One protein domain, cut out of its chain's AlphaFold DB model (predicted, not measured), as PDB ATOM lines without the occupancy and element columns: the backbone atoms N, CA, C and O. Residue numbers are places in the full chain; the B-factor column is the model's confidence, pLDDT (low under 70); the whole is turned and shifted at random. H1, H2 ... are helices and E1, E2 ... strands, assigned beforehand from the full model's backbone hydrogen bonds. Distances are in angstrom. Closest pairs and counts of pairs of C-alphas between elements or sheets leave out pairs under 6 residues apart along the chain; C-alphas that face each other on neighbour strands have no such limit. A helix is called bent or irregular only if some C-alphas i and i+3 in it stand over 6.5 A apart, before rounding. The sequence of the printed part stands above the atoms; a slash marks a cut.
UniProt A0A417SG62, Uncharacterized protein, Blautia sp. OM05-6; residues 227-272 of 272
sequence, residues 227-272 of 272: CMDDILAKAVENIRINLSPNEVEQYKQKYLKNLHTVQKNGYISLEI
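AT A GLANCE: This is residues 227 to 272 of the 272 residues of an uncharacterized protein of Blautia sp. OM05-6 (UniProt A0A417SG62). The model is a loose, elongated piece: two short helices, H1 and H2, set crosswise and near each other at one end, and a two-stranded hairpin, E1 and E2, at the other, with its tip, residues 263 to 268, sticking out. A five-residue link leads from H1 to H2, and another from H2 to the hairpin. The printed part has 46 residues with two named helices and two named strands, in the order H1, H2, E1, E2; the sheet has the order E1 - E2 and is antiparallel, and the class is mixed, helices and strands. The radius of gyration of the C-alphas is 12.6 A, and the C-alphas span 39 by 20 by 15 A.

IN THESE COORDINATES: The printed part begins with Cys 227. H1 follows, residues 228 to 239, 16.5 A from first to last C-alpha; it begins at C-alpha 228, (-42.910, 18.554, 12.773). H2 holds residues 245 to 254 and is 14.4 A long, with C-alpha 245 at (-43.786, 4.096, 14.908). E1 holds residues 260 to 264, 13.1 A. E2 holds residues 267 to 271, 12.6 A, and ends at C-alpha 271, (-52.915, 24.458, 8.407). Ile 272 is the chain's last residue.

HOW THE PARTS SIT: H1 and H2 are near each other, with 8 pairs of C-alphas within 10 A, and their closest C-alphas are 8.3 A apart. In both helices every O i to N i+4 pair is within hydrogen-bond range. Neither helix is bent or irregular. H1 is apart from E1 and from E2, and H2 is apart from E2. E1 and E2 form a hairpin of antiparallel neighbour strands, with 147 degrees between their N-to-C directions. The C-alphas of Gln 263 and Ile 268 face each other at 4.7 A, and those of His 260 and Glu 271 at 5.6 A. Across the pair, N 262 and O 269 are within hydrogen-bond range at 2.9 A, as are N 271 and O 260 at 3.0 A.

THE WHOLE: The two C-alphas farthest apart are those of Ser 244, in the link between H1 and H2, and Asn 265, in the link between E1 and E2, at 39.2 A. The C-alphas of Cys 227 and Ile 272, the first and last printed, are 15.1 A apart. The links H1 to H2, H2 to E1 and E1 to E2 are tight, and no link is long. Residues 263 to 268 stand free, of which 263 and 264 belong to E1 and 267 and 268 to E2. The printed part has no cut. Its mean pLDDT is 89.2, and no printed residue is under 70.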
ATOM      1  N   CYS A 227     -39.744  21.717  14.088       87.06
ATOM      2  CA  CYS A 227     -39.663  20.282  13.877       87.06
ATOM      3  C   CYS A 227     -41.072  19.679  13.951       87.06
ATOM      4  O   CYS A 227     -41.701  19.669  15.011       87.06
ATOM      5  N   MET A 228     -41.578  19.172  12.824       84.38
ATOM      6  CA  MET A 228     -42.910  18.554  12.773       84.38
ATOM      7  C   MET A 228     -43.019  17.304  13.651       84.38
ATOM      8  O   MET A 228     -44.101  17.002  14.151       84.38
ATOM      9  N   ASP A 229     -41.903  16.615  13.877       87.31
ATOM     10  CA  ASP A 229     -41.853  15.440  14.745       87.31
ATOM     11  C   ASP A 229     -42.032  15.832  16.212       87.31
ATOM     12  O   ASP A 229     -42.800  15.182  16.920       87.31
ATOM     13  N   ASP A 230     -41.429  16.945  16.635       90.75
ATOM     14  CA  ASP A 230     -41.605  17.488  17.985       90.75
ATOM     15  C   ASP A 230     -43.048  17.963  18.201       90.75
ATOM     16  O   ASP A 230     -43.648  17.693  19.245       90.75
ATOM     17  N   ILE A 231     -43.640  18.622  17.194       89.94
ATOM     18  CA  ILE A 231     -45.043  19.060  17.232       89.94
ATOM     19  C   ILE A 231     -45.978  17.852  17.368       89.94
ATOM     20  O   ILE A 231     -46.872  17.856  18.219       89.94
ATOM     21  N   LEU A 232     -45.769  16.806  16.562       90.62
ATOM     22  CA  LEU A 232     -46.597  15.602  16.598       90.62
ATOM     23  C   LEU A 232     -46.431  14.843  17.919       90.62
ATOM     24  O   LEU A 232     -47.431  14.451  18.518       90.62
ATOM     25  N   ALA A 233     -45.198  14.679  18.404       90.12
ATOM     26  CA  ALA A 233     -44.924  14.034  19.685       90.12
ATOM     27  C   ALA A 233     -45.628  14.765  20.836       90.12
ATOM     28  O   ALA A 233     -46.294  14.133  21.661       90.12
ATOM     29  N   LYS A 234     -45.571  16.105  20.846       92.88
ATOM     30  CA  LYS A 234     -46.268  16.914  21.849       92.88
ATOM     31  C   LYS A 234     -47.787  16.799  21.732       92.88
ATOM     32  O   LYS A 234     -48.470  16.723  22.750       92.88
ATOM     33  N   ALA A 235     -48.328  16.759  20.516       92.12
ATOM     34  CA  ALA A 235     -49.759  16.573  20.298       92.12
ATOM     35  C   ALA A 235     -50.244  15.215  20.834       92.12
ATOM     36  O   ALA A 235     -51.238  15.179  21.559       92.12
ATOM     37  N   VAL A 236     -49.514  14.132  20.542       92.62
ATOM     38  CA  VAL A 236     -49.776  12.763  21.026       92.62
ATOM     39  C   VAL A 236     -49.770  12.698  22.556       92.62
ATOM     40  O   VAL A 236     -50.698  12.144  23.150       92.62
ATOM     41  N   GLU A 237     -48.777  13.322  23.194       92.56
ATOM     42  CA  GLU A 237     -48.688  13.443  24.655       92.56
ATOM     43  C   GLU A 237     -49.893  14.205  25.231       92.56
ATOM     44  O   GLU A 237     -50.545  13.737  26.167       92.56
ATOM     45  N   ASN A 238     -50.231  15.357  24.642       94.19
ATOM     46  CA  ASN A 238     -51.306  16.226  25.122       94.19
ATOM     47  C   ASN A 238     -52.682  15.547  25.068       94.19
ATOM     48  O   ASN A 238     -53.492  15.735  25.977       94.19
ATOM     49  N   ILE A 239     -52.944  14.746  24.031       94.56
ATOM     50  CA  ILE A 239     -54.192  13.977  23.901       94.56
ATOM     51  C   ILE A 239     -54.119  12.589  24.558       94.56
ATOM     52  O   ILE A 239     -55.122  11.876  24.581       94.56
ATOM     53  N   ARG A 240     -52.964  12.225  25.135       92.19
ATOM     54  CA  ARG A 240     -52.717  10.999  25.916       92.19
ATOM     55  C   ARG A 240     -53.002   9.704  25.155       92.19
ATOM     56  O   ARG A 240     -53.590   8.773  25.706       92.19
ATOM     57  N   ILE A 241     -52.573   9.640  23.898       91.94
ATOM     58  CA  ILE A 241     -52.626   8.409  23.100       91.94
ATOM     59  C   ILE A 241     -51.227   7.813  22.939       91.94
ATOM     60  O   ILE A 241     -50.232   8.527  23.008       91.94
ATOM     61  N   ASN A 242     -51.153   6.506  22.700       90.06
ATOM     62  CA  ASN A 242     -49.912   5.822  22.342       90.06
ATOM     63  C   ASN A 242     -50.005   5.398  20.880       90.06
ATOM     64  O   ASN A 242     -50.905   4.642  20.525       90.06
ATOM     65  N   LEU A 243     -49.080   5.879  20.054       88.94
ATOM     66  CA  LEU A 243     -48.954   5.476  18.657       88.94
ATOM     67  C   LEU A 243     -47.674   4.662  18.482       88.94
ATOM     68  O   LEU A 243     -46.614   5.035  18.987       88.94
ATOM     69  N   SER A 244     -47.760   3.562  17.744       91.38
ATOM     70  CA  SER A 244     -46.585   2.844  17.257       91.38
ATOM     71  C   SER A 244     -45.838   3.675  16.201       91.38
ATOM     72  O   SER A 244     -46.438   4.539  15.552       91.38
ATOM     73  N   PRO A 245     -44.547   3.395  15.945       90.00
ATOM     74  CA  PRO A 245     -43.786   4.096  14.908       90.00
ATOM     75  C   PRO A 245     -44.451   4.052  13.524       90.00
ATOM     76  O   PRO A 245     -44.390   5.020  12.770       90.00
ATOM     77  N   ASN A 246     -45.133   2.948  13.205       93.12
ATOM     78  CA  ASN A 246     -45.814   2.783  11.924       93.12
ATOM     79  C   ASN A 246     -47.079   3.658  11.827       93.12
ATOM     80  O   ASN A 246     -47.365   4.221  10.774       93.12
ATOM     81  N   GLU A 247     -47.822   3.817  12.927       90.06
ATOM     82  CA  GLU A 247     -49.002   4.694  12.985       90.06
ATOM     83  C   GLU A 247     -48.617   6.175  12.918       90.06
ATOM     84  O   GLU A 247     -49.299   6.958  12.256       90.06
ATOM     85  N   VAL A 248     -47.496   6.550  13.546       89.25
ATOM     86  CA  VAL A 248     -46.911   7.892  13.425       89.25
ATOM     87  C   VAL A 248     -46.611   8.202  11.960       89.25
ATOM     88  O   VAL A 248     -47.040   9.236  11.449       89.25
ATOM     89  N   GLU A 249     -45.938   7.292  11.260       89.75
ATOM     90  CA  GLU A 249     -45.561   7.501   9.862       89.75
ATOM     91  C   GLU A 249     -46.784   7.576   8.932       89.75
ATOM     92  O   GLU A 249     -46.874   8.458   8.075       89.75
ATOM     93  N   GLN A 250     -47.790   6.723   9.152       90.38
ATOM     94  CA  GLN A 250     -49.054   6.785   8.413       90.38
ATOM     95  C   GLN A 250     -49.798   8.107   8.642       90.38
ATOM     96  O   GLN A 250     -50.331   8.685   7.691       90.38
ATOM     97  N   TYR A 251     -49.821   8.612   9.880       89.94
ATOM     98  CA  TYR A 251     -50.435   9.903  10.192       89.94
ATOM     99  C   TYR A 251     -49.719  11.050   9.473       89.94
ATOM    100  O   TYR A 251     -50.376  11.883   8.839       89.94
ATOM    101  N   LYS A 252     -48.377  11.066   9.506       89.38
ATOM    102  CA  LYS A 252     -47.565  12.060   8.789       89.38
ATOM    103  C   LYS A 252     -47.893  12.068   7.295       89.38
ATOM    104  O   LYS A 252     -48.181  13.124   6.736       89.38
ATOM    105  N   GLN A 253     -47.914  10.898   6.659       88.81
ATOM    106  CA  GLN A 253     -48.177  10.783   5.221       88.81
ATOM    107  C   GLN A 253     -49.599  11.186   4.830       88.81
ATOM    108  O   GLN A 253     -49.796  11.737   3.746       88.81
ATOM    109  N   LYS A 254     -50.584  10.900   5.685       89.25
ATOM    110  CA  LYS A 254     -51.994  11.161   5.390       89.25
ATOM    111  C   LYS A 254     -52.400  12.613   5.642       89.25
ATOM    112  O   LYS A 254     -53.173  13.154   4.856       89.25
ATOM    113  N   TYR A 255     -51.912  13.213   6.725       86.50
ATOM    114  CA  TYR A 255     -52.371  14.525   7.185       86.50
ATOM    115  C   TYR A 255     -51.276  15.584   7.061       86.50
ATOM    116  O   TYR A 255     -51.450  16.552   6.332       86.50
ATOM    117  N   LEU A 256     -50.107  15.373   7.673       85.06
ATOM    118  CA  LEU A 256     -49.044  16.389   7.670       85.06
ATOM    119  C   LEU A 256     -48.438  16.632   6.279       85.06
ATOM    120  O   LEU A 256     -47.870  17.687   6.031       85.06
ATOM    121  N   LYS A 257     -48.596  15.700   5.335       84.38
ATOM    122  CA  LYS A 257     -48.183  15.905   3.941       84.38
ATOM    123  C   LYS A 257     -48.987  16.999   3.219       84.38
ATOM    124  O   LYS A 257     -48.470  17.584   2.273       84.38
ATOM    125  N   ASN A 258     -50.217  17.274   3.658       84.88
ATOM    126  CA  ASN A 258     -51.097  18.284   3.056       84.88
ATOM    127  C   ASN A 258     -51.012  19.645   3.761       84.88
ATOM    128  O   ASN A 258     -51.846  20.519   3.518       84.88
ATOM    129  N   LEU A 259     -49.995  19.827   4.610       87.56
ATOM    130  CA  LEU A 259     -49.701  21.110   5.224       87.56
ATOM    131  C   LEU A 259     -49.586  22.193   4.156       87.56
ATOM    132  O   LEU A 259     -48.798  22.087   3.214       87.56
ATOM    133  N   HIS A 260     -50.368  23.245   4.329       87.25
ATOM    134  CA  HIS A 260     -50.373  24.388   3.439       87.25
ATOM    135  C   HIS A 260     -50.293  25.678   4.243       87.25
ATOM    136  O   HIS A 260     -50.594  25.736   5.437       87.25
ATOM    137  N   THR A 261     -49.822  26.723   3.571       89.69
ATOM    138  CA  THR A 261     -49.733  28.056   4.155       89.69
ATOM    139  C   THR A 261     -51.032  28.802   3.902       89.69
ATOM    140  O   THR A 261     -51.559  28.797   2.789       89.69
ATOM    141  N   VAL A 262     -51.544  29.456   4.940       90.94
ATOM    142  CA  VAL A 262     -52.702  30.345   4.849       90.94
ATOM    143  C   VAL A 262     -52.244  31.750   5.189       90.94
ATOM    144  O   VAL A 262     -51.566  31.976   6.191       90.94
ATOM    145  N   GLN A 263     -52.603  32.708   4.334       91.25
ATOM    146  CA  GLN A 263     -52.263  34.110   4.526       91.25
ATOM    147  C   GLN A 263     -53.527  34.924   4.784       91.25
ATOM    148  O   GLN A 263     -54.425  34.990   3.944       91.25
ATOM    149  N   LYS A 264     -53.604  35.562   5.954       91.25
ATOM    150  CA  LYS A 264     -54.759  36.376   6.347       91.25
ATOM    151  C   LYS A 264     -54.323  37.553   7.209       91.25
ATOM    152  O   LYS A 264     -53.610  37.377   8.190       91.25
ATOM    153  N   ASN A 265     -54.772  38.758   6.853       88.88
ATOM    154  CA  ASN A 265     -54.487  40.001   7.583       88.88
ATOM    155  C   ASN A 265     -52.984  40.240   7.853       88.88
ATOM    156  O   ASN A 265     -52.619  40.724   8.918       88.88
ATOM    157  N   GLY A 266     -52.112  39.862   6.913       84.56
ATOM    158  CA  GLY A 266     -50.659  40.005   7.062       84.56
ATOM    159  C   GLY A 266     -49.978  38.918   7.903       84.56
ATOM    160  O   GLY A 266     -48.756  38.936   8.016       84.56
ATOM    161  N   TYR A 267     -50.725  37.950   8.438       85.25
ATOM    162  CA  TYR A 267     -50.175  36.777   9.116       85.25
ATOM    163  C   TYR A 267     -50.077  35.591   8.160       85.25
ATOM    164  O   TYR A 267     -50.948  35.403   7.308       85.25
ATOM    165  N   ILE A 268     -49.028  34.789   8.341       87.12
ATOM    166  CA  ILE A 268     -48.855  33.486   7.698       87.12
ATOM    167  C   ILE A 268     -49.021  32.420   8.783       87.12
ATOM    168  O   ILE A 268     -48.296  32.436   9.779       87.12
ATOM    169  N   SER A 269     -49.974  31.513   8.594       86.81
ATOM    170  CA  SER A 269     -50.191  30.329   9.430       86.81
ATOM    171  C   SER A 269     -49.997  29.051   8.619       86.81
ATOM    172  O   SER A 269     -50.025  29.062   7.387       86.81
ATOM    173  N   LEU A 270     -49.783  27.945   9.328       87.44
ATOM    174  CA  LEU A 270     -49.779  26.605   8.761       87.44
ATOM    175  C   LEU A 270     -51.034  25.857   9.186       87.44
ATOM    176  O   LEU A 270     -51.372  25.839  10.370       87.44
ATOM    177  N   GLU A 271     -51.686  25.225   8.217       86.38
ATOM    178  CA  GLU A 271     -52.915  24.458   8.407       86.38
ATOM    179  C   GLU A 271     -52.780  23.079   7.739       86.38
ATOM    180  O   GLU A 271     -52.028  22.923   6.774       86.38
ATOM    181  N   ILE A 272     -53.462  22.074   8.301       82.19
ATOM    182  CA  ILE A 272     -53.484  20.670   7.845       82.19
ATOM    183  C   ILE A 272     -54.760  20.418   7.045       82.19
ATOM    184  O   ILE A 272     -55.831  20.841   7.533       82.19
TER     185      ILE A 272